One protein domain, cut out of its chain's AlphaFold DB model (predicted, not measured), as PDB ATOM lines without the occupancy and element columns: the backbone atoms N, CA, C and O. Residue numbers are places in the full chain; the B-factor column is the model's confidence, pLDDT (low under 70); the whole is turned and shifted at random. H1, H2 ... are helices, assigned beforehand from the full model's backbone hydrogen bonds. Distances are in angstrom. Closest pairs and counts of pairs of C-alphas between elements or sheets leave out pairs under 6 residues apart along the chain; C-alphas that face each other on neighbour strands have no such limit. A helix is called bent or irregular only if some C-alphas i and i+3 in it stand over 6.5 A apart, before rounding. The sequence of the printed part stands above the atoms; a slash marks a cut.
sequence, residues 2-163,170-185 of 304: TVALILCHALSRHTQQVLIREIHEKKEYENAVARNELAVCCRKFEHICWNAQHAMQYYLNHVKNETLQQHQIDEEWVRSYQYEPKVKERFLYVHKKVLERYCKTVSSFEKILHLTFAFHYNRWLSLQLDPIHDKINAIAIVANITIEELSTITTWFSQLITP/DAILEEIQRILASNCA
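What this domain is: This is residues 2 to 163 and 170 to 185 of the 304 residues of an uncharacterized protein of Reticulomyxa filosa (UniProt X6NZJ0). An all-helical body is built round two long helices, H1 and H8, set about perpendicular to each other where residues 4 to 8 of H1 touch residues 112 to 116 of H8; H7 crosses H1 farther along, H2 folds back on the last part of H1 in a hairpin, and H11 meets residues 20 to 24 of H1 with its residues 172 to 176. H8 runs between H4 and H9, one along each side of it, while H10 packs on residues 7 to 11 of H1 and residues 108 to 109 of H8; of the small helices, H3 and H6 touch H4, and H5 is near H6 and H8. The printed part has 178 residues with eleven named helices, H1 to H11 in order along the chain, and no named strand; the class is all helix. It is compact, with a radius of gyration of the C-alphas of 16.8 A, and spans 48 by 41 by 25 A.

Where its parts are: H1, residues 2 to 25, is the longest helix; it begins with C-alpha 2 at (56.698, 53.168, 40.891) and measures 34.9 A from first to last C-alpha. H8, residues 106 to 126, measures 30.2 A and begins with C-alpha 106 at (48.621, 35.157, 41.047). H7, residues 85 to 102, measures 25.9 A, and H11, residues 170 to 185, measures 23.1 A and ends with C-alpha 185 at (39.854, 51.430, 2.070). H10, residues 147 to 157, measures 15.3 A, H2, residues 32 to 41, 14.0 A, and H4, residues 52 to 60, 11.9 A. The shorter ones are H3, residues 45 to 50, H5, residues 65 to 69, H6, residues 75 to 81, and H9, residues 138 to 143. No helix is bent or irregular.

How they stand to each other: H1 and H8 are both hubs, touching five helices each. They touch each other about perpendicular, at 78 degrees, and their closest C-alphas are those of Ala 4 and Ile 112, 5.4 A apart. H7 touches H1 with residues 91 to 98 alone, closest at the C-alphas of Thr 15 and His 95, 5.7 A, at a steep tilt of 67 degrees, only just short of about perpendicular. H1 and H2 form a helical hairpin, opposite ways at a shallow tilt of 34 degrees, only just short of steep; their closest C-alphas, of Gln 16 and Cys 41, are 5.0 A apart. H11 touches residues 20 to 24 of H1, closest at His 24 and Ile 172, whose C-alphas are 7.3 A apart. H10 touches H1 at a shallow tilt of 31 degrees, the same way, with the C-alphas of Leu 7 and Phe 157 closest at 6.6 A. H4 and H8 touch with 17 pairs of C-alphas within 8 A, closest Ala 52 and Trp 124 at 4.9 A, opposite ways at a shallow tilt of 29 degrees. H8 and H9 are a helical hairpin, with the C-alphas of Ala 118 and Ala 138 closest at 6.1 A. H3 and H4 touch only at the corner, closest at the C-alphas of Ile 48 and Ala 55, 4.9 A. H6 only just touches H4, with 3 pairs of C-alphas within 8 A, closest Gln 57 and Tyr 81 at 5.9 A. H5 and H6 are near each other. Every O i to N i+4 pair is within hydrogen-bond range in H1, H2, H3, H4, H5, H7, H9 and H10; the count is 2 of 3 in H6, 15 of 17 in H8 and 10 of 12 in H11.

The domain as a whole: The two C-alphas farthest apart, of Glu 148 and Ala 185, are 53.1 A apart. Residues 164 to 169 are cut out, in the link between H10 and H11, with 13.7 A from C-alpha 163 to C-alpha 170. Of the links that are printed whole, H8 to H9 is long, with 11 residues between them. The mean pLDDT of the printed part is 78.9; 27 residues are under 70, among them residues 42 to 50, 158 to 163 and 182 to 185.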
ATOM      1  N   THR A   2      55.941  53.161  42.162       64.75
ATOM      2  CA  THR A   2      56.698  53.168  40.891       64.75
ATOM      3  C   THR A   2      57.099  51.783  40.382       64.75
ATOM      4  O   THR A   2      56.866  51.464  39.224       64.75
ATOM      5  N   VAL A   3      57.637  50.925  41.256       67.00
ATOM      6  CA  VAL A   3      57.990  49.546  40.877       67.00
ATOM      7  C   VAL A   3      56.757  48.751  40.442       67.00
ATOM      8  O   VAL A   3      56.819  48.045  39.447       67.00
ATOM      9  N   ALA A   4      55.621  48.922  41.122       69.75
ATOM     10  CA  ALA A   4      54.375  48.254  40.754       69.75
ATOM     11  C   ALA A   4      53.908  48.635  39.338       69.75
ATOM     12  O   ALA A   4      53.585  47.751  38.550       69.75
ATOM     13  N   LEU A   5      53.966  49.928  39.000       74.62
ATOM     14  CA  LEU A   5      53.629  50.421  37.663       74.62
ATOM     15  C   LEU A   5      54.537  49.811  36.596       74.62
ATOM     16  O   LEU A   5      54.035  49.264  35.622       74.62
ATOM     17  N   ILE A   6      55.858  49.843  36.800       72.31
ATOM     18  CA  ILE A   6      56.832  49.276  35.851       72.31
ATOM     19  C   ILE A   6      56.555  47.788  35.608       72.31
ATOM     20  O   ILE A   6      56.555  47.340  34.464       72.31
ATOM     21  N   LEU A   7      56.294  47.028  36.672       73.38
ATOM     22  CA  LEU A   7      56.039  45.592  36.587       73.38
ATOM     23  C   LEU A   7      54.738  45.285  35.834       73.38
ATOM     24  O   LEU A   7      54.742  44.450  34.930       73.38
ATOM     25  N   CYS A   8      53.641  45.981  36.155       80.31
ATOM     26  CA  CYS A   8      52.385  45.832  35.420       80.31
ATOM     27  C   CYS A   8      52.533  46.226  33.956       80.31
ATOM     28  O   CYS A   8      52.034  45.530  33.082       80.31
ATOM     29  N   HIS A   9      53.247  47.312  33.686       78.88
ATOM     30  CA  HIS A   9      53.493  47.793  32.339       78.88
ATOM     31  C   HIS A   9      54.296  46.787  31.497       78.88
ATOM     32  O   HIS A   9      53.896  46.462  30.378       78.88
ATOM     33  N   ALA A  10      55.362  46.213  32.059       74.75
ATOM     34  CA  ALA A  10      56.132  45.157  31.408       74.75
ATOM     35  C   ALA A  10      55.276  43.910  31.116       74.75
ATOM     36  O   ALA A  10      55.343  43.362  30.013       74.75
ATOM     37  N   LEU A  11      54.427  43.486  32.065       78.44
ATOM     38  CA  LEU A  11      53.506  42.366  31.844       78.44
ATOM     39  C   LEU A  11      52.516  42.645  30.713       78.44
ATOM     40  O   LEU A  11      52.270  41.783  29.868       78.44
ATOM     41  N   SER A  12      51.917  43.835  30.736       80.06
ATOM     42  CA  SER A  12      50.920  44.276  29.766       80.06
ATOM     43  C   SER A  12      51.497  44.254  28.357       80.06
ATOM     44  O   SER A  12      50.888  43.653  27.472       80.06
ATOM     45  N   ARG A  13      52.711  44.791  28.174       77.56
ATOM     46  CA  ARG A  13      53.433  44.721  26.899       77.56
ATOM     47  C   ARG A  13      53.620  43.274  26.449       77.56
ATOM     48  O   ARG A  13      53.259  42.937  25.329       77.56
ATOM     49  N   HIS A  14      54.117  42.399  27.322       78.38
ATOM     50  CA  HIS A  14      54.331  40.997  26.960       78.38
ATOM     51  C   HIS A  14      53.019  40.275  26.597       78.38
ATOM     52  O   HIS A  14      52.967  39.511  25.640       78.38
ATOM     53  N   THR A  15      51.932  40.563  27.317       81.56
ATOM     54  CA  THR A  15      50.595  40.013  27.033       81.56
ATOM     55  C   THR A  15      50.102  40.446  25.651       81.56
ATOM     56  O   THR A  15      49.621  39.612  24.886       81.56
ATOM     57  N   GLN A  16      50.269  41.727  25.300       79.94
ATOM     58  CA  GLN A  16      49.937  42.244  23.969       79.94
ATOM     59  C   GLN A  16      50.772  41.560  22.880       79.94
ATOM     60  O   GLN A  16      50.214  41.130  21.877       79.94
ATOM     61  N   GLN A  17      52.083  41.395  23.093       79.62
ATOM     62  CA  GLN A  17      52.966  40.714  22.137       79.62
ATOM     63  C   GLN A  17      52.537  39.260  21.886       79.62
ATOM     64  O   GLN A  17      52.531  38.817  20.739       79.62
ATOM     65  N   VAL A  18      52.147  38.523  22.932       81.75
ATOM     66  CA  VAL A  18      51.635  37.148  22.795       81.75
ATOM     67  C   VAL A  18      50.343  37.124  21.977       81.75
ATOM     68  O   VAL A  18      50.239  36.332  21.045       81.75
ATOM     69  N   LEU A  19      49.388  38.011  22.274       82.50
ATOM     70  CA  LEU A  19      48.127  38.104  21.525       82.50
ATOM     71  C   LEU A  19      48.357  38.437  20.047       82.50
ATOM     72  O   LEU A  19      47.781  37.792  19.175       82.50
ATOM     73  N   ILE A  20      49.231  39.406  19.770       82.00
ATOM     74  CA  ILE A  20      49.607  39.805  18.411       82.00
ATOM     75  C   ILE A  20      50.182  38.618  17.635       82.00
ATOM     76  O   ILE A  20      49.723  38.341  16.529       82.00
ATOM     77  N   ARG A  21      51.141  37.885  18.221       83.62
ATOM     78  CA  ARG A  21      51.743  36.703  17.586       83.62
ATOM     79  C   ARG A  21      50.709  35.605  17.339       83.62
ATOM     80  O   ARG A  21      50.655  35.079  16.237       83.62
ATOM     81  N   GLU A  22      49.849  35.301  18.311       84.75
ATOM     82  CA  GLU A  22      48.819  34.267  18.143       84.75
ATOM     83  C   GLU A  22      47.819  34.600  17.025       84.75
ATOM     84  O   GLU A  22      47.441  33.715  16.256       84.75
ATOM     85  N   ILE A  23      47.368  35.857  16.940       82.94
ATOM     86  CA  ILE A  23      46.459  36.309  15.876       82.94
ATOM     87  C   ILE A  23      47.169  36.252  14.519       82.94
ATOM     88  O   ILE A  23      46.567  35.814  13.534       82.94
ATOM     89  N   HIS A  24      48.448  36.649  14.480       83.31
ATOM     90  CA  HIS A  24      49.271  36.633  13.270       83.31
ATOM     91  C   HIS A  24      49.480  35.217  12.726       83.31
ATOM     92  O   HIS A  24      49.134  34.932  11.578       83.31
ATOM     93  N   GLU A  25      49.935  34.298  13.578       83.69
ATOM     94  CA  GLU A  25      50.194  32.898  13.226       83.69
ATOM     95  C   GLU A  25      48.938  32.183  12.710       83.69
ATOM     96  O   GLU A  25      49.009  31.372  11.784       83.69
ATOM     97  N   LYS A  26      47.771  32.506  13.279       83.69
ATOM     98  CA  LYS A  26      46.479  31.935  12.868       83.69
ATOM     99  C   LYS A  26      45.831  32.657  11.688       83.69
ATOM    100  O   LYS A  26      44.815  32.182  11.188       83.69
ATOM    101  N   LYS A  27      46.402  33.779  11.236       80.19
ATOM    102  CA  LYS A  27      45.863  34.637  10.171       80.19
ATOM    103  C   LYS A  27      44.413  35.073  10.424       80.19
ATOM    104  O   LYS A  27      43.617  35.183   9.497       80.19
ATOM    105  N   GLU A  28      44.061  35.348  11.680       79.69
ATOM    106  CA  GLU A  28      42.689  35.687  12.098       79.69
ATOM    107  C   GLU A  28      42.293  37.150  11.784       79.69
ATOM    108  O   GLU A  28      41.289  37.635  12.294       79.69
ATOM    109  N   TYR A  29      43.034  37.871  10.935       73.25
ATOM    110  CA  TYR A  29      42.886  39.322  10.710       73.25
ATOM    111  C   TYR A  29      41.514  39.771  10.179       73.25
ATOM    112  O   TYR A  29      41.141  40.941  10.286       73.25
ATOM    113  N   GLU A  30      40.760  38.857   9.572       68.12
ATOM    114  CA  GLU A  30      39.425  39.126   9.032       68.12
ATOM    115  C   GLU A  30      38.313  38.954  10.075       68.12
ATOM    116  O   GLU A  30      37.199  39.432   9.878       68.12
ATOM    117  N   ASN A  31      38.610  38.333  11.219       77.75
ATOM    118  CA  ASN A  31      37.652  38.166  12.301       77.75
ATOM    119  C   ASN A  31      37.447  39.502  13.038       77.75
ATOM    120  O   ASN A  31      38.399  40.074  13.563       77.75
ATOM    121  N   ALA A  32      36.201  39.978  13.130       72.25
ATOM    122  CA  ALA A  32      35.856  41.224  13.823       72.25
ATOM    123  C   ALA A  32      36.363  41.273  15.279       72.25
ATOM    124  O   ALA A  32      36.871  42.301  15.720       72.25
ATOM    125  N   VAL A  33      36.314  40.147  15.999       73.88
ATOM    126  CA  VAL A  33      36.843  40.037  17.368       73.88
ATOM    127  C   VAL A  33      38.362  40.198  17.367       73.88
ATOM    128  O   VAL A  33      38.890  40.953  18.177       73.88
ATOM    129  N   ALA A  34      39.065  39.568  16.422       75.31
ATOM    130  CA  ALA A  34      40.513  39.719  16.289       75.31
ATOM    131  C   ALA A  34      40.902  41.152  15.886       75.31
ATOM    132  O   ALA A  34      41.894  41.676  16.379       75.31
ATOM    133  N   ARG A  35      40.108  41.835  15.051       74.44
ATOM    134  CA  ARG A  35      40.320  43.257  14.727       74.44
ATOM    135  C   ARG A  35      40.144  44.150  15.954       74.44
ATOM    136  O   ARG A  35      40.997  44.998  16.202       74.44
ATOM    137  N   ASN A  36      39.099  43.926  16.753       75.69
ATOM    138  CA  ASN A  36      38.886  44.641  18.016       75.69
ATOM    139  C   ASN A  36      40.021  44.357  19.019       75.69
ATOM    140  O   ASN A  36      40.521  45.274  19.669       75.69
ATOM    141  N   GLU A  37      40.489  43.109  19.100       78.25
ATOM    142  CA  GLU A  37      41.648  42.711  19.909       78.25
ATOM    143  C   GLU A  37      42.928  43.417  19.458       78.25
ATOM    144  O   GLU A  37      43.656  43.954  20.294       78.25
ATOM    145  N   LEU A  38      43.191  43.473  18.151       75.50
ATOM    146  CA  LEU A  38      44.342  44.172  17.583       75.50
ATOM    147  C   LEU A  38      44.236  45.688  17.778       75.50
ATOM    148  O   LEU A  38      45.236  46.323  18.087       75.50
ATOM    149  N   ALA A  39      43.042  46.279  17.719       74.56
ATOM    150  CA  ALA A  39      42.843  47.699  18.024       74.56
ATOM    151  C   ALA A  39      43.182  48.056  19.487       74.56
ATOM    152  O   ALA A  39      43.479  49.216  19.789       74.56
ATOM    153  N   VAL A  40      43.165  47.074  20.396       74.62
ATOM    154  CA  VAL A  40      43.644  47.214  21.782       74.62
ATOM    155  C   VAL A  40      45.131  46.848  21.900       74.62
ATOM    156  O   VAL A  40      45.881  47.555  22.576       74.62
ATOM    157  N   CYS A  41      45.585  45.770  21.248       70.88
ATOM    158  CA  CYS A  41      46.963  45.266  21.344       70.88
ATOM    159  C   CYS A  41      47.991  46.114  20.588       70.88
ATOM    160  O   CYS A  41      49.094  46.309  21.084       70.88
ATOM    161  N   CYS A  42      47.644  46.609  19.400       64.00
ATOM    162  CA  CYS A  42      48.531  47.369  18.516       64.00
ATOM    163  C   CYS A  42      48.612  48.855  18.882       64.00
ATOM    164  O   CYS A  42      49.353  49.604  18.243       64.00
ATOM    165  N   ARG A  43      47.889  49.304  19.919       64.62
ATOM    166  CA  ARG A  43      48.192  50.594  20.547       64.62
ATOM    167  C   ARG A  43      49.590  50.476  21.132       64.62
ATOM    168  O   ARG A  43      49.789  49.712  22.079       64.62
ATOM    169  N   LYS A  44      50.548  51.229  20.580       56.97
ATOM    170  CA  LYS A  44      51.892  51.323  21.159       56.97
ATOM    171  C   LYS A  44      51.743  51.604  22.647       56.97
ATOM    172  O   LYS A  44      50.940  52.446  23.049       56.97
ATOM    173  N   PHE A  45      52.510  50.889  23.454       54.06
ATOM    174  CA  PHE A  45      52.432  50.971  24.906       54.06
ATOM    175  C   PHE A  45      52.548  52.419  25.421       54.06
ATOM    176  O   PHE A  45      51.852  52.831  26.349       54.06
ATOM    177  N   GLU A  46      53.341  53.230  24.724       49.44
ATOM    178  CA  GLU A  46      53.463  54.672  24.918       49.44
ATOM    179  C   GLU A  46      52.104  55.392  24.852       49.44
ATOM    180  O   GLU A  46      51.780  56.184  25.731       49.44
ATOM    181  N   HIS A  47      51.245  55.070  23.884       55.56
ATOM    182  CA  HIS A  47      49.930  55.699  23.721       55.56
ATOM    183  C   HIS A  47      48.987  55.364  24.885       55.56
ATOM    184  O   HIS A  47      48.128  56.175  25.237       55.56
ATOM    185  N   ILE A  48      49.155  54.185  25.494       58.81
ATOM    186  CA  ILE A  48      48.416  53.776  26.692       58.81
ATOM    187  C   ILE A  48      48.950  54.542  27.904       58.81
ATOM    188  O   ILE A  48      48.160  55.098  28.650       58.81
ATOM    189  N   CYS A  49      50.268  54.645  28.091       61.31
ATOM    190  CA  CYS A  49      50.852  55.348  29.239       61.31
ATOM    191  C   CYS A  49      50.651  56.871  29.210       61.31
ATOM    192  O   CYS A  49      50.505  57.487  30.270       61.31
ATOM    193  N   TRP A  50      50.645  57.500  28.035       66.19
ATOM    194  CA  TRP A  50      50.519  58.954  27.918       66.19
ATOM    195  C   TRP A  50      49.077  59.432  28.078       66.19
ATOM    196  O   TRP A  50      48.847  60.416  28.787       66.19
ATOM    197  N   ASN A  51      48.107  58.714  27.508       80.31
ATOM    198  CA  ASN A  51      46.695  59.057  27.628       80.31
ATOM    199  C   ASN A  51      46.089  58.429  28.895       80.31
ATOM    200  O   ASN A  51      45.893  57.218  28.978       80.31
ATOM    201  N   ALA A  52      45.765  59.266  29.884       80.50
ATOM    202  CA  ALA A  52      45.252  58.807  31.175       80.50
ATOM    203  C   ALA A  52      43.935  58.017  31.061       80.50
ATOM    204  O   ALA A  52      43.751  57.049  31.796       80.50
ATOM    205  N   GLN A  53      43.047  58.384  30.129       86.88
ATOM    206  CA  GLN A  53      41.793  57.666  29.893       86.88
ATOM    207  C   GLN A  53      42.055  56.279  29.306       86.88
ATOM    208  O   GLN A  53      41.486  55.305  29.786       86.88
ATOM    209  N   HIS A  54      42.948  56.167  28.322       84.50
ATOM    210  CA  HIS A  54      43.317  54.873  27.748       84.50
ATOM    211  C   HIS A  54      44.036  53.978  28.758       84.50
ATOM    212  O   HIS A  54      43.737  52.787  28.819       84.50
ATOM    213  N   ALA A  55      44.940  54.529  29.576       83.69
ATOM    214  CA  ALA A  55      45.576  53.782  30.659       83.69
ATOM    215  C   ALA A  55      44.536  53.248  31.648       83.69
ATOM    216  O   ALA A  55      44.529  52.063  31.976       83.69
ATOM    217  N   MET A  56      43.640  54.128  32.103       90.31
ATOM    218  CA  MET A  56      42.563  53.780  33.020       90.31
ATOM    219  C   MET A  56      41.685  52.680  32.419       90.31
ATOM    220  O   MET A  56      41.517  51.642  33.054       90.31
ATOM    221  N   GLN A  57      41.211  52.860  31.185       90.38
ATOM    222  CA  GLN A  57      40.364  51.895  30.487       90.38
ATOM    223  C   GLN A  57      41.069  50.545  30.329       90.38
ATOM    224  O   GLN A  57      40.473  49.491  30.565       90.38
ATOM    225  N   TYR A  58      42.351  50.563  29.971       88.19
ATOM    226  CA  TYR A  58      43.138  49.349  29.835       88.19
ATOM    227  C   TYR A  58      43.195  48.583  31.153       88.19
ATOM    228  O   TYR A  58      42.821  47.412  31.197       88.19
ATOM    229  N   TYR A  59      43.597  49.233  32.244       89.44
ATOM    230  CA  TYR A  59      43.722  48.558  33.534       89.44
ATOM    231  C   TYR A  59      42.372  48.184  34.149       89.44
ATOM    232  O   TYR A  59      42.279  47.118  34.754       89.44
ATOM    233  N   LEU A  60      41.313  48.965  33.916       92.44
ATOM    234  CA  LEU A  60      39.940  48.630  34.305       92.44
ATOM    235  C   LEU A  60      39.536  47.243  33.789       92.44
ATOM    236  O   LEU A  60      38.970  46.441  34.526       92.44
ATOM    237  N   ASN A  61      39.879  46.937  32.535       91.00
ATOM    238  CA  ASN A  61      39.519  45.674  31.890       91.00
ATOM    239  C   ASN A  61      40.332  44.461  32.378       91.00
ATOM    240  O   ASN A  61      39.970  43.329  32.060       91.00
ATOM    241  N   HIS A  62      41.383  44.681  33.173       87.75
ATOM    242  CA  HIS A  62      42.201  43.621  33.771       87.75
ATOM    243  C   HIS A  62      41.897  43.406  35.261       87.75
ATOM    244  O   HIS A  62      42.284  42.385  35.832       87.75
ATOM    245  N   VAL A  63      41.206  44.348  35.905       88.94
ATOM    246  CA  VAL A  63      40.836  44.277  37.321       88.94
ATOM    247  C   VAL A  63      39.535  43.485  37.486       88.94
ATOM    248  O   VAL A  63      38.628  43.551  36.657       88.94
ATOM    249  N   LYS A  64      39.443  42.713  38.573       86.31
ATOM    250  CA  LYS A  64      38.240  41.947  38.923       86.31
ATOM    251  C   LYS A  64      37.102  42.871  39.358       86.31
ATOM    252  O   LYS A  64      37.342  43.870  40.036       86.31
ATOM    253  N   ASN A  65      35.862  42.507  39.038       85.06
ATOM    254  CA  ASN A  65      34.689  43.312  39.393       85.06
ATOM    255  C   ASN A  65      34.563  43.504  40.915       85.06
ATOM    256  O   ASN A  65      34.229  44.594  41.366       85.06
ATOM    257  N   GLU A  66      34.919  42.493  41.713       86.56
ATOM    258  CA  GLU A  66      34.906  42.566  43.178       86.56
ATOM    259  C   GLU A  66      35.861  43.648  43.699       86.56
ATOM    260  O   GLU A  66      35.559  44.341  44.668       86.56
ATOM    261  N   THR A  67      37.010  43.834  43.040       85.50
ATOM    262  CA  THR A  67      37.950  44.911  43.371       85.50
ATOM    263  C   THR A  67      37.356  46.276  43.045       85.50
ATOM    264  O   THR A  67      37.568  47.205  43.815       85.50
ATOM    265  N   LEU A  68      36.606  46.416  41.949       86.25
ATOM    266  CA  LEU A  68      35.961  47.680  41.572       86.25
ATOM    267  C   LEU A  68      34.845  48.060  42.556       86.25
ATOM    268  O   LEU A  68      34.785  49.206  43.000       86.25
ATOM    269  N   GLN A  69      34.034  47.083  42.975       84.94
ATOM    270  CA  GLN A  69      32.958  47.278  43.954       84.94
ATOM    271  C   GLN A  69      33.477  47.770  45.316       84.94
ATOM    272  O   GLN A  69      32.824  48.584  45.965       84.94
ATOM    273  N   GLN A  70      34.680  47.354  45.731       86.62
ATOM    274  CA  GLN A  70      35.309  47.839  46.971       86.62
ATOM    275  C   GLN A  70      35.574  49.353  46.978       86.62
ATOM    276  O   GLN A  70      35.646  49.939  48.057       86.62
ATOM    277  N   HIS A  71      35.714  49.984  45.806       85.81
ATOM    278  CA  HIS A  71      35.932  51.435  45.681       85.81
ATOM    279  C   HIS A  71      34.652  52.210  45.389       85.81
ATOM    280  O   HIS A  71      34.739  53.406  45.137       85.81
ATOM    281  N   GLN A  72      33.486  51.552  45.423       85.38
ATOM    282  CA  GLN A  72      32.186  52.180  45.154       85.38
ATOM    283  C   GLN A  72      32.147  52.912  43.801       85.38
ATOM    284  O   GLN A  72      31.493  53.941  43.656       85.38
ATOM    285  N   ILE A  73      32.873  52.390  42.807       86.06
ATOM    286  CA  ILE A  73      32.837  52.921  41.444       86.06
ATOM    287  C   ILE A  73      31.524  52.476  40.809       86.06
ATOM    288  O   ILE A  73      31.180  51.293  40.877       86.06
ATOM    289  N   ASP A  74      30.816  53.419  40.194       87.31
ATOM    290  CA  ASP A  74      29.525  53.168  39.570       87.31
ATOM    291  C   ASP A  74      29.603  52.071  38.491       87.31
ATOM    292  O   ASP A  74      30.476  52.076  37.619       87.31
ATOM    293  N   GLU A  75      28.688  51.100  38.556       87.88
ATOM    294  CA  GLU A  75      28.703  49.958  37.641       87.88
ATOM    295  C   GLU A  75      28.338  50.352  36.210       87.88
ATOM    296  O   GLU A  75      28.853  49.745  35.268       87.88
ATOM    297  N   GLU A  76      27.445  51.325  36.032       88.62
ATOM    298  CA  GLU A  76      27.045  51.800  34.708       88.62
ATOM    299  C   GLU A  76      28.230  52.481  34.012       88.62
ATOM    300  O   GLU A  76      28.553  52.148  32.870       88.62
ATOM    301  N   TRP A  77      28.972  53.308  34.750       89.50
ATOM    302  CA  TRP A  77      30.239  53.875  34.309       89.50
ATOM    303  C   TRP A  77      31.276  52.795  33.991       89.50
ATOM    304  O   TRP A  77      31.909  52.829  32.939       89.50
ATOM    305  N   VAL A  78      31.445  51.780  34.847       89.44
ATOM    306  CA  VAL A  78      32.384  50.686  34.548       89.44
ATOM    307  C   VAL A  78      32.019  50.018  33.218       89.44
ATOM    308  O   VAL A  78      32.909  49.762  32.404       89.44
ATOM    309  N   ARG A  79      30.730  49.761  32.965       89.75
ATOM    310  CA  ARG A  79      30.259  49.141  31.716       89.75
ATOM    311  C   ARG A  79      30.551  50.006  30.489       89.75
ATOM    312  O   ARG A  79      30.896  49.438  29.458       89.75
ATOM    313  N   SER A  80      30.494  51.337  30.587       89.88
ATOM    314  CA  SER A  80      30.762  52.221  29.439       89.88
ATOM    315  C   SER A  80      32.224  52.207  28.972       89.88
ATOM    316  O   SER A  80      32.507  52.589  27.841       89.88
ATOM    317  N   TYR A  81      33.158  51.767  29.821       89.50
ATOM    318  CA  TYR A  81      34.587  51.658  29.495       89.50
ATOM    319  C   TYR A  81      35.052  50.213  29.256       89.50
ATOM    320  O   TYR A  81      36.217  49.982  28.904       89.50
ATOM    321  N   GLN A  82      34.179  49.223  29.439       89.50
ATOM    322  CA  GLN A  82      34.537  47.826  29.221       89.50
ATOM    323  C   GLN A  82      34.752  47.519  27.738       89.50
ATOM    324  O   GLN A  82      34.063  48.027  26.858       89.50
ATOM    325  N   TYR A  83      35.735  46.665  27.468       88.31
ATOM    326  CA  TYR A  83      35.890  46.059  26.153       88.31
ATOM    327  C   TYR A  83      34.717  45.123  25.865       88.31
ATOM    328  O   TYR A  83      34.041  44.648  26.781       88.31
ATOM    329  N   GLU A  84      34.524  44.800  24.585       87.38
ATOM    330  CA  GLU A  84      33.596  43.749  24.180       87.38
ATOM    331  C   GLU A  84      33.878  42.459  24.987       87.38
ATOM    332  O   GLU A  84      35.049  42.086  25.140       87.38
ATOM    333  N   PRO A  85      32.852  41.752  25.504       87.94
ATOM    334  CA  PRO A  85      33.045  40.624  26.416       87.94
ATOM    335  C   PRO A  85      34.034  39.567  25.914       87.94
ATOM    336  O   PRO A  85      34.900  39.138  26.670       87.94
ATOM    337  N   LYS A  86      33.977  39.216  24.621       86.56
ATOM    338  CA  LYS A  86      34.893  38.240  24.006       86.56
ATOM    339  C   LYS A  86      36.354  38.699  24.038       86.56
ATOM    340  O   LYS A  86      37.238  37.911  24.367       86.56
ATOM    341  N   VAL A  87      36.594  39.982  23.756       86.12
ATOM    342  CA  VAL A  87      37.926  40.604  23.811       86.12
ATOM    343  C   VAL A  87      38.440  40.572  25.249       86.12
ATOM    344  O   VAL A  87      39.549  40.104  25.508       86.12
ATOM    345  N   LYS A  88      37.613  41.006  26.208       86.81
ATOM    346  CA  LYS A  88      37.957  40.996  27.637       86.81
ATOM    347  C   LYS A  88      38.299  39.586  28.125       86.81
ATOM    348  O   LYS A  88      39.322  39.401  28.781       86.81
ATOM    349  N   GLU A  89      37.482  38.590  27.788       88.38
ATOM    350  CA  GLU A  89      37.706  37.187  28.152       88.38
ATOM    351  C   GLU A  89      39.038  36.656  27.611       88.38
ATOM    352  O   GLU A  89      39.812  36.063  28.369       88.38
ATOM    353  N   ARG A  90      39.350  36.911  26.332       85.19
ATOM    354  CA  ARG A  90      40.614  36.458  25.732       85.19
ATOM    355  C   ARG A  90      41.823  37.152  26.361       85.19
ATOM    356  O   ARG A  90      42.803  36.479  26.680       85.19
ATOM    357  N   PHE A  91      41.748  38.459  26.619       85.56
ATOM    358  CA  PHE A  91      42.805  39.196  27.319       85.56
ATOM    359  C   PHE A  91      43.055  38.645  28.724       85.56
ATOM    360  O   PHE A  91      44.199  38.354  29.070       85.56
ATOM    361  N   LEU A  92      42.000  38.450  29.521       85.75
ATOM    362  CA  LEU A  92      42.115  37.893  30.870       85.75
ATOM    363  C   LEU A  92      42.714  36.483  30.850       85.75
ATOM    364  O   LEU A  92      43.546  36.155  31.699       85.75
ATOM    365  N   TYR A  93      42.337  35.664  29.868       88.44
ATOM    366  CA  TYR A  93      42.889  34.326  29.685       88.44
ATOM    367  C   TYR A  93      44.389  34.345  29.365       88.44
ATOM    368  O   TYR A  93      45.162  33.652  30.031       88.44
ATOM    369  N   VAL A  94      44.827  35.149  28.387       85.25
ATOM    370  CA  VAL A  94      46.254  35.240  28.029       85.25
ATOM    371  C   VAL A  94      47.059  35.873  29.158       85.25
ATOM    372  O   VAL A  94      48.101  35.339  29.533       85.25
ATOM    373  N   HIS A  95      46.553  36.938  29.776       85.19
ATOM    374  CA  HIS A  95      47.179  37.573  30.934       85.19
ATOM    375  C   HIS A  95      47.385  36.573  32.080       85.19
ATOM    376  O   HIS A  95      48.478  36.481  32.641       85.19
ATOM    377  N   LYS A  96      46.366  35.758  32.390       85.62
ATOM    378  CA  LYS A  96      46.465  34.683  33.383       85.62
ATOM    379  C   LYS A  96      47.517  33.644  32.990       85.62
ATOM    380  O   LYS A  96      48.336  33.294  33.831       85.62
ATOM    381  N   LYS A  97      47.550  33.195  31.733       85.44
ATOM    382  CA  LYS A  97      48.569  32.249  31.247       85.44
ATOM    383  C   LYS A  97      49.992  32.790  31.369       85.44
ATOM    384  O   LYS A  97      50.887  32.064  31.796       85.44
ATOM    385  N   VAL A  98      50.208  34.051  30.994       81.94
ATOM    386  CA  VAL A  98      51.511  34.709  31.145       81.94
ATOM    387  C   VAL A  98      51.871  34.774  32.627       81.94
ATOM    388  O   VAL A  98      52.967  34.370  33.007       81.94
ATOM    389  N   LEU A  99      50.942  35.196  33.487       81.56
ATOM    390  CA  LEU A  99      51.170  35.201  34.928       81.56
ATOM    391  C   LEU A  99      51.516  33.818  35.464       81.56
ATOM    392  O   LEU A  99      52.510  33.705  36.155       81.56
ATOM    393  N   GLU A 100      50.775  32.767  35.133       83.38
ATOM    394  CA  GLU A 100      51.052  31.404  35.611       83.38
ATOM    395  C   GLU A 100      52.411  30.874  35.134       83.38
ATOM    396  O   GLU A 100      53.059  30.095  35.835       83.38
ATOM    397  N   ARG A 101      52.882  31.324  33.965       81.12
ATOM    398  CA  ARG A 101      54.203  30.966  33.435       81.12
ATOM    399  C   ARG A 101      55.349  31.568  34.252       81.12
ATOM    400  O   ARG A 101      56.369  30.902  34.424       81.12
ATOM    401  N   TYR A 102      55.205  32.804  34.731       73.31
ATOM    402  CA  TYR A 102      56.294  33.551  35.385       73.31
ATOM    403  C   TYR A 102      56.120  33.705  36.902       73.31
ATOM    404  O   TYR A 102      57.099  33.794  37.638       73.31
ATOM    405  N   CYS A 103      54.881  33.712  37.380       71.06
ATOM    406  CA  CYS A 103      54.484  33.965  38.756       71.06
ATOM    407  C   CYS A 103      53.839  32.718  39.359       71.06
ATOM    408  O   CYS A 103      52.843  32.202  38.859       71.06
ATOM    409  N   LYS A 104      54.360  32.265  40.502       68.12
ATOM    410  CA  LYS A 104      53.768  31.131  41.235       68.12
ATOM    411  C   LYS A 104      52.568  31.539  42.098       68.12
ATOM    412  O   LYS A 104      51.791  30.673  42.485       68.12
ATOM    413  N   THR A 105      52.405  32.833  42.401       69.81
ATOM    414  CA  THR A 105      51.268  33.364  43.175       69.81
ATOM    415  C   THR A 105      50.573  34.501  42.426       69.81
ATOM    416  O   THR A 105      51.007  35.652  42.434       69.81
ATOM    417  N   VAL A 106      49.446  34.182  41.787       73.81
ATOM    418  CA  VAL A 106      48.621  35.157  41.047       73.81
ATOM    419  C   VAL A 106      48.088  36.263  41.974       73.81
ATOM    420  O   VAL A 106      48.054  37.430  41.592       73.81
ATOM    421  N   SER A 107      47.769  35.929  43.228       79.75
ATOM    422  CA  SER A 107      47.194  36.857  44.213       79.75
ATOM    423  C   SER A 107      48.094  38.050  44.556       79.75
ATOM    424  O   SER A 107      47.601  39.159  44.747       79.75
ATOM    425  N   SER A 108      49.414  37.859  44.613       79.88
ATOM    426  CA  SER A 108      50.350  38.951  44.909       79.88
ATOM    427  C   SER A 108      50.416  39.949  43.747       79.88
ATOM    428  O   SER A 108      50.524  41.154  43.969       79.88
ATOM    429  N   PHE A 109      50.287  39.467  42.505       83.50
ATOM    430  CA  PHE A 109      50.227  40.336  41.334       83.50
ATOM    431  C   PHE A 109      48.902  41.103  41.248       83.50
ATOM    432  O   PHE A 109      48.909  42.272  40.874       83.50
ATOM    433  N   GLU A 110      47.779  40.507  41.657       87.19
ATOM    434  CA  GLU A 110      46.477  41.196  41.687       87.19
ATOM    435  C   GLU A 110      46.520  42.485  42.522       87.19
ATOM    436  O   GLU A 110      45.953  43.497  42.114       87.19
ATOM    437  N   LYS A 111      47.272  42.506  43.632       87.50
ATOM    438  CA  LYS A 111      47.490  43.728  44.428       87.50
ATOM    439  C   LYS A 111      48.266  44.805  43.659       87.50
ATOM    440  O   LYS A 111      47.966  45.992  43.771       87.50
ATOM    441  N   ILE A 112      49.267  44.401  42.875       86.94
ATOM    442  CA  ILE A 112      50.062  45.308  42.031       86.94
ATOM    443  C   ILE A 112      49.213  45.858  40.880       86.94
ATOM    444  O   ILE A 112      49.265  47.057  40.594       86.94
ATOM    445  N   LEU A 113      48.396  45.006  40.263       89.38
ATOM    446  CA  LEU A 113      47.451  45.393  39.222       89.38
ATOM    447  C   LEU A 113      46.416  46.382  39.754       89.38
ATOM    448  O   LEU A 113      46.171  47.414  39.132       89.38
ATOM    449  N   HIS A 114      45.874  46.115  40.942       90.94
ATOM    450  CA  HIS A 114      44.954  47.014  41.626       90.94
ATOM    451  C   HIS A 114      45.597  48.373  41.920       90.94
ATOM    452  O   HIS A 114      45.011  49.411  41.614       90.94
ATOM    453  N   LEU A 115      46.832  48.390  42.431       88.94
ATOM    454  CA  LEU A 115      47.574  49.632  42.650       88.94
ATOM    455  C   LEU A 115      47.809  50.409  41.343       88.94
ATOM    456  O   LEU A 115      47.711  51.636  41.326       88.94
ATOM    457  N   THR A 116      48.103  49.703  40.252       88.31
ATOM    458  CA  THR A 116      48.314  50.300  38.927       88.31
ATOM    459  C   THR A 116      47.028  50.902  38.371       88.31
ATOM    460  O   THR A 116      47.039  52.036  37.895       88.31
ATOM    461  N   PHE A 117      45.906  50.192  38.492       91.81
ATOM    462  CA  PHE A 117      44.594  50.728  38.146       91.81
ATOM    463  C   PHE A 117      44.267  51.979  38.963       91.81
ATOM    464  O   PHE A 117      43.947  53.011  38.381       91.81
ATOM    465  N   ALA A 118      44.422  51.920  40.289       89.19
ATOM    466  CA  ALA A 118      44.144  53.046  41.175       89.19
ATOM    467  C   ALA A 118      44.947  54.298  40.799       89.19
ATOM    468  O   ALA A 118      44.419  55.409  40.821       89.19
ATOM    469  N   PHE A 119      46.211  54.123  40.411       87.94
ATOM    470  CA  PHE A 119      47.048  55.211  39.917       87.94
ATOM    471  C   PHE A 119      46.477  55.849  38.642       87.94
ATOM    472  O   PHE A 119      46.264  57.061  38.608       87.94
ATOM    473  N   HIS A 120      46.199  55.051  37.606       87.62
ATOM    474  CA  HIS A 120      45.713  55.577  36.323       87.62
ATOM    475  C   HIS A 120      44.305  56.157  36.422       87.62
ATOM    476  O   HIS A 120      44.037  57.202  35.835       87.62
ATOM    477  N   TYR A 121      43.442  55.541  37.226       90.31
ATOM    478  CA  TYR A 121      42.120  56.061  37.549       90.31
ATOM    479  C   TYR A 121      42.205  57.431  38.234       90.31
ATOM    480  O   TYR A 121      41.610  58.393  37.758       90.31
ATOM    481  N   ASN A 122      43.013  57.566  39.292       87.00
ATOM    482  CA  ASN A 122      43.177  58.842  39.998       87.00
ATOM    483  C   ASN A 122      43.778  59.932  39.108       87.00
ATOM    484  O   ASN A 122      43.422  61.107  39.240       87.00
ATOM    485  N   ARG A 123      44.697  59.551  38.213       84.75
ATOM    486  CA  ARG A 123      45.276  60.457  37.220       84.75
ATOM    487  C   ARG A 123      44.209  60.939  36.240       84.75
ATOM    488  O   ARG A 123      44.083  62.142  36.054       84.75
ATOM    489  N   TRP A 124      43.435  60.028  35.653       88.62
ATOM    490  CA  TRP A 124      42.339  60.364  34.743       88.62
ATOM    491  C   TRP A 124      41.288  61.257  35.413       88.62
ATOM    492  O   TRP A 124      40.902  62.275  34.843       88.62
ATOM    493  N   LEU A 125      40.898  60.922  36.644       86.44
ATOM    494  CA  LEU A 125      39.926  61.672  37.434       86.44
ATOM    495  C   LEU A 125      40.409  63.099  37.743       86.44
ATOM    496  O   LEU A 125      39.629  64.039  37.674       86.44
ATOM    497  N   SER A 126      41.704  63.279  38.026       83.94
ATOM    498  CA  SER A 126      42.290  64.606  38.295       83.94
ATOM    499  C   SER A 126      42.337  65.518  37.065       83.94
ATOM    500  O   SER A 126      42.556  66.714  37.214       83.94
ATOM    501  N   LEU A 127      42.172  64.956  35.864       82.88
ATOM    502  CA  LEU A 127      42.106  65.706  34.610       82.88
ATOM    503  C   LEU A 127      40.665  66.065  34.216       82.88
ATOM    504  O   LEU A 127      40.477  66.766  33.224       82.88
ATOM    505  N   GLN A 128      39.658  65.586  34.954       80.56
ATOM    506  CA  GLN A 128      38.260  65.938  34.711       80.56
ATOM    507  C   GLN A 128      37.958  67.328  35.275       80.56
ATOM    508  O   GLN A 128      38.430  67.679  36.355       80.56
ATOM    509  N   LEU A 129      37.150  68.105  34.547       77.25
ATOM    510  CA  LEU A 129      36.686  69.419  35.003       77.25
ATOM    511  C   LEU A 129      35.756  69.288  36.216       77.25
ATOM    512  O   LEU A 129      35.933  70.011  37.191       77.25
ATOM    513  N   ASP A 130      34.847  68.311  36.175       81.88
ATOM    514  CA  ASP A 130      33.899  67.995  37.244       81.88
ATOM    515  C   ASP A 130      33.986  66.492  37.577       81.88
ATOM    516  O   ASP A 130      33.353  65.666  36.911       81.88
ATOM    517  N   PRO A 131      34.821  66.088  38.552       78.56
ATOM    518  CA  PRO A 131      34.988  64.683  38.895       78.56
ATOM    519  C   PRO A 131      33.713  64.128  39.541       78.56
ATOM    520  O   PRO A 131      33.320  64.529  40.632       78.56
ATOM    521  N   ILE A 132      33.096  63.162  38.863       78.50
ATOM    522  CA  ILE A 132      31.868  62.476  39.301       78.50
ATOM    523  C   ILE A 132      32.101  61.407  40.382       78.50
ATOM    524  O   ILE A 132      31.147  60.906  40.967       78.50
ATOM    525  N   HIS A 133      33.358  61.048  40.646       84.25
ATOM    526  CA  HIS A 133      33.731  59.979  41.569       84.25
ATOM    527  C   HIS A 133      34.868  60.403  42.497       84.25
ATOM    528  O   HIS A 133      35.647  61.303  42.180       84.25
ATOM    529  N   ASP A 134      35.020  59.675  43.602       87.75
ATOM    530  CA  ASP A 134      36.131  59.852  44.529       87.75
ATOM    531  C   ASP A 134      37.414  59.168  44.045       87.75
ATOM    532  O   ASP A 134      37.404  58.167  43.322       87.75
ATOM    533  N   LYS A 135      38.554  59.706  44.493       87.56
ATOM    534  CA  LYS A 135      39.871  59.093  44.287       87.56
ATOM    535  C   LYS A 135      40.007  57.815  45.113       87.56
ATOM    536  O   LYS A 135      39.684  57.778  46.297       87.56
ATOM    537  N   ILE A 136      40.630  56.801  44.524       88.62
ATOM    538  CA  ILE A 136      40.998  55.565  45.216       88.62
ATOM    539  C   ILE A 136      42.186  55.829  46.148       88.62
ATOM    540  O   ILE A 136      43.200  56.409  45.747       88.62
ATOM    541  N   ASN A 137      42.113  55.341  47.388       83.06
ATOM    542  CA  ASN A 137      43.209  55.452  48.349       83.06
ATOM    543  C   ASN A 137      44.363  54.486  48.013       83.06
ATOM    544  O   ASN A 137      44.475  53.386  48.559       83.06
ATOM    545  N   ALA A 138      45.266  54.924  47.134       80.06
ATOM    546  CA  ALA A 138      46.434  54.145  46.722       80.06
ATOM    547  C   ALA A 138      47.389  53.808  47.885       80.06
ATOM    548  O   ALA A 138      48.062  52.778  47.842       80.06
ATOM    549  N   ILE A 139      47.435  54.627  48.944       75.00
ATOM    550  CA  ILE A 139      48.284  54.374  50.122       75.00
ATOM    551  C   ILE A 139      47.796  53.133  50.873       75.00
ATOM    552  O   ILE A 139      48.612  52.296  51.256       75.00
ATOM    553  N   ALA A 140      46.478  52.982  51.039       76.56
ATOM    554  CA  ALA A 140      45.894  51.801  51.671       76.56
ATOM    555  C   ALA A 140      46.203  50.519  50.879       76.56
ATOM    556  O   ALA A 140      46.530  49.492  51.466       76.56
ATOM    557  N   ILE A 141      46.182  50.594  49.544       81.31
ATOM    558  CA  ILE A 141      46.555  49.465  48.679       81.31
ATOM    559  C   ILE A 141      48.040  49.125  48.856       81.31
ATOM    560  O   ILE A 141      48.380  47.962  49.057       81.31
ATOM    561  N   VAL A 142      48.926  50.130  48.840       77.44
ATOM    562  CA  VAL A 142      50.370  49.929  49.059       77.44
ATOM    563  C   VAL A 142      50.648  49.287  50.416       77.44
ATOM    564  O   VAL A 142      51.492  48.400  50.494       77.44
ATOM    565  N   ALA A 143      49.945  49.701  51.471       73.88
ATOM    566  CA  ALA A 143      50.123  49.152  52.814       73.88
ATOM    567  C   ALA A 143      49.796  47.650  52.907       73.88
ATOM    568  O   ALA A 143      50.319  46.967  53.784       73.88
ATOM    569  N   ASN A 144      48.981  47.127  51.985       83.75
ATOM    570  CA  ASN A 144      48.615  45.712  51.913       83.75
ATOM    571  C   ASN A 144      49.581  44.865  51.062       83.75
ATOM    572  O   ASN A 144      49.362  43.657  50.924       83.75
ATOM    573  N   ILE A 145      50.622  45.473  50.480       81.25
ATOM    574  CA  ILE A 145      51.669  44.785  49.714       81.25
ATOM    575  C   ILE A 145      52.898  44.635  50.611       81.25
ATOM    576  O   ILE A 145      53.518  45.630  50.993       81.25
ATOM    577  N   THR A 146      53.274  43.398  50.937       81.69
ATOM    578  CA  THR A 146      54.464  43.160  51.765       81.69
ATOM    579  C   THR A 146      55.756  43.314  50.960       81.69
ATOM    580  O   THR A 146      55.773  43.275  49.725       81.69
ATOM    581  N   ILE A 147      56.876  43.496  51.665       76.81
ATOM    582  CA  ILE A 147      58.199  43.595  51.033       76.81
ATOM    583  C   ILE A 147      58.559  42.273  50.347       76.81
ATOM    584  O   ILE A 147      59.130  42.284  49.258       76.81
ATOM    585  N   GLU A 148      58.200  41.145  50.957       81.31
ATOM    586  CA  GLU A 148      58.407  39.804  50.415       81.31
ATOM    587  C   GLU A 148      57.626  39.627  49.113       81.31
ATOM    588  O   GLU A 148      58.216  39.231  48.111       81.31
ATOM    589  N   GLU A 149      56.342  40.008  49.089       81.94
ATOM    590  CA  GLU A 149      55.519  39.975  47.874       81.94
ATOM    591  C   GLU A 149      56.157  40.804  46.753       81.94
ATOM    592  O   GLU A 149      56.333  40.319  45.635       81.94
ATOM    593  N   LEU A 150      56.572  42.036  47.058       77.19
ATOM    594  CA  LEU A 150      57.198  42.916  46.075       77.19
ATOM    595  C   LEU A 150      58.540  42.363  45.572       77.19
ATOM    596  O   LEU A 150      58.821  42.427  44.372       77.19
ATOM    597  N   SER A 151      59.367  41.815  46.465       76.62
ATOM    598  CA  SER A 151      60.655  41.215  46.109       76.62
ATOM    599  C   SER A 151      60.459  40.006  45.202       76.62
ATOM    600  O   SER A 151      61.106  39.910  44.161       76.62
ATOM    601  N   THR A 152      59.540  39.111  45.563       80.75
ATOM    602  CA  THR A 152      59.212  37.916  44.786       80.75
ATOM    603  C   THR A 152      58.727  38.282  43.387       80.75
ATOM    604  O   THR A 152      59.248  37.751  42.406       80.75
ATOM    605  N   ILE A 153      57.800  39.238  43.277       76.31
ATOM    606  CA  ILE A 153      57.299  39.681  41.973       76.31
ATOM    607  C   ILE A 153      58.432  40.316  41.161       76.31
ATOM    608  O   ILE A 153      58.611  39.983  39.994       76.31
ATOM    609  N   THR A 154      59.262  41.161  41.770       74.81
ATOM    610  CA  THR A 154      60.402  41.772  41.066       74.81
ATOM    611  C   THR A 154      61.351  40.714  40.490       74.81
ATOM    612  O   THR A 154      61.794  40.844  39.350       74.81
ATOM    613  N   THR A 155      61.634  39.638  41.233       76.19
ATOM    614  CA  THR A 155      62.463  38.515  40.760       76.19
ATOM    615  C   THR A 155      61.815  37.724  39.620       76.19
ATOM    616  O   THR A 155      62.510  37.260  38.718       76.19
ATOM    617  N   TRP A 156      60.494  37.551  39.630       75.50
ATOM    618  CA  TRP A 156      59.789  36.889  38.527       75.50
ATOM    619  C   TRP A 156      59.842  37.719  37.251       75.50
ATOM    620  O   TRP A 156      60.224  37.234  36.189       75.50
ATOM    621  N   PHE A 157      59.546  39.006  37.375       70.69
ATOM    622  CA  PHE A 157      59.478  39.918  36.243       70.69
ATOM    623  C   PHE A 157      60.837  40.334  35.693       70.69
ATOM    624  O   PHE A 157      60.911  40.718  34.529       70.69
ATOM    625  N   SER A 158      61.933  40.196  36.446       68.19
ATOM    626  CA  SER A 158      63.266  40.406  35.869       68.19
ATOM    627  C   SER A 158      63.558  39.460  34.699       68.19
ATOM    628  O   SER A 158      64.378  39.787  33.853       68.19
ATOM    629  N   GLN A 159      62.863  38.318  34.619       66.62
ATOM    630  CA  GLN A 159      62.973  37.374  33.503       66.62
ATOM    631  C   GLN A 159      62.285  37.888  32.228       66.62
ATOM    632  O   GLN A 159      62.721  37.556  31.127       66.62
ATOM    633  N   LEU A 160      61.251  38.725  32.374       61.06
ATOM    634  CA  LEU A 160      60.503  39.348  31.276       61.06
ATOM    635  C   LEU A 160      61.211  40.579  30.693       61.06
ATOM    636  O   LEU A 160      60.975  40.931  29.546       61.06
ATOM    637  N   ILE A 161      62.081  41.225  31.474       53.94
ATOM    638  CA  ILE A 161      62.858  42.409  31.055       53.94
ATOM    639  C   ILE A 161      64.112  42.000  30.249       53.94
ATOM    640  O   ILE A 161      64.804  42.843  29.680       53.94
ATOM    641  N   THR A 162      64.420  40.702  30.172       44.94
ATOM    642  CA  THR A 162      65.513  40.195  29.334       44.94
ATOM    643  C   THR A 162      65.110  40.301  27.859       44.94
ATOM    644  O   THR A 162      64.093  39.712  27.495       44.94
ATOM    645  N   PRO A 163      65.876  41.003  27.004       42.97
ATOM    646  CA  PRO A 163      65.505  41.201  25.609       42.97
ATOM    647  C   PRO A 163      65.552  39.857  24.876       42.97
ATOM    648  O   PRO A 163      66.624  39.344  24.558       42.97
ATOM    649  N   ASP A 170      58.179  43.904  15.655       69.12
ATOM    650  CA  ASP A 170      58.013  45.143  14.900       69.12
ATOM    651  C   ASP A 170      57.604  44.847  13.455       69.12
ATOM    652  O   ASP A 170      56.642  45.428  12.953       69.12
ATOM    653  N   ALA A 171      58.228  43.846  12.824       75.31
ATOM    654  CA  ALA A 171      57.835  43.380  11.495       75.31
ATOM    655  C   ALA A 171      56.382  42.859  11.462       75.31
ATOM    656  O   ALA A 171      55.625  43.175  10.539       75.31
ATOM    657  N   ILE A 172      55.969  42.105  12.489       77.88
ATOM    658  CA  ILE A 172      54.589  41.614  12.640       77.88
ATOM    659  C   ILE A 172      53.608  42.782  12.821       77.88
ATOM    660  O   ILE A 172      52.532  42.793  12.221       77.88
ATOM    661  N   LEU A 173      53.966  43.780  13.631       72.94
ATOM    662  CA  LEU A 173      53.148  44.968  13.868       72.94
ATOM    663  C   LEU A 173      52.966  45.794  12.592       72.94
ATOM    664  O   LEU A 173      51.839  46.184  12.286       72.94
ATOM    665  N   GLU A 174      54.037  46.022  11.831       75.12
ATOM    666  CA  GLU A 174      53.981  46.724  10.545       75.12
ATOM    667  C   GLU A 174      53.128  45.978   9.510       75.12
ATOM    668  O   GLU A 174      52.423  46.593   8.705       75.12
ATOM    669  N   GLU A 175      53.175  44.646   9.497       79.31
ATOM    670  CA  GLU A 175      52.307  43.822   8.652       79.31
ATOM    671  C   GLU A 175      50.833  43.956   9.055       79.31
ATOM    672  O   GLU A 175      49.987  44.257   8.211       79.31
ATOM    673  N   ILE A 176      50.525  43.813  10.344       75.75
ATOM    674  CA  ILE A 176      49.158  43.930  10.864       75.75
ATOM    675  C   ILE A 176      48.574  45.314  10.588       75.75
ATOM    676  O   ILE A 176      47.433  45.423  10.139       75.75
ATOM    677  N   GLN A 177      49.343  46.376  10.825       73.19
ATOM    678  CA  GLN A 177      48.893  47.744  10.570       73.19
ATOM    679  C   GLN A 177      48.555  47.963   9.094       73.19
ATOM    680  O   GLN A 177      47.534  48.582   8.791       73.19
ATOM    681  N   ARG A 178      49.351  47.403   8.172       72.56
ATOM    682  CA  ARG A 178      49.041  47.438   6.735       72.56
ATOM    683  C   ARG A 178      47.729  46.724   6.412       72.56
ATOM    684  O   ARG A 178      46.923  47.290   5.680       72.56
ATOM    685  N   ILE A 179      47.491  45.539   6.981       71.12
ATOM    686  CA  ILE A 179      46.256  44.761   6.762       71.12
ATOM    687  C   ILE A 179      45.024  45.506   7.299       71.12
ATOM    688  O   ILE A 179      43.985  45.569   6.638       71.12
ATOM    689  N   LEU A 180      45.127  46.090   8.494       69.88
ATOM    690  CA  LEU A 180      44.036  46.866   9.084       69.88
ATOM    691  C   LEU A 180      43.736  48.126   8.257       69.88
ATOM    692  O   LEU A 180      42.570  48.425   8.011       69.88
ATOM    693  N   ALA A 181      44.766  48.818   7.760       70.62
ATOM    694  CA  ALA A 181      44.605  49.999   6.915       70.62
ATOM    695  C   ALA A 181      44.002  49.678   5.532       70.62
ATOM    696  O   ALA A 181      43.188  50.454   5.033       70.62
ATOM    697  N   SER A 182      44.356  48.541   4.919       64.12
ATOM    698  CA  SER A 182      43.811  48.141   3.612       64.12
ATOM    699  C   SER A 182      42.332  47.758   3.663       64.12
ATOM    700  O   SER A 182      41.618  47.971   2.689       64.12
ATOM    701  N   ASN A 183      41.850  47.238   4.794       57.38
ATOM    702  CA  ASN A 183      40.444  46.856   4.941       57.38
ATOM    703  C   ASN A 183      39.520  48.079   5.080       57.38
ATOM    704  O   ASN A 183      38.421  48.059   4.540       57.38
ATOM    705  N   CYS A 184      39.986  49.176   5.688       51.41
ATOM    706  CA  CYS A 184      39.222  50.430   5.748       51.41
ATOM    707  C   CYS A 184      39.064  51.123   4.381       51.41
ATOM    708  O   CYS A 184      38.159  51.932   4.211       51.41
ATOM    709  N   ALA A 185      39.940  50.843   3.409       44.50
ATOM    710  CA  ALA A 185      39.854  51.430   2.070       44.50
ATOM    711  C   ALA A 185      38.808  50.739   1.174       44.50
ATOM    712  O   ALA A 185      38.327  51.359   0.228       44.50
TER     713      ALA A 185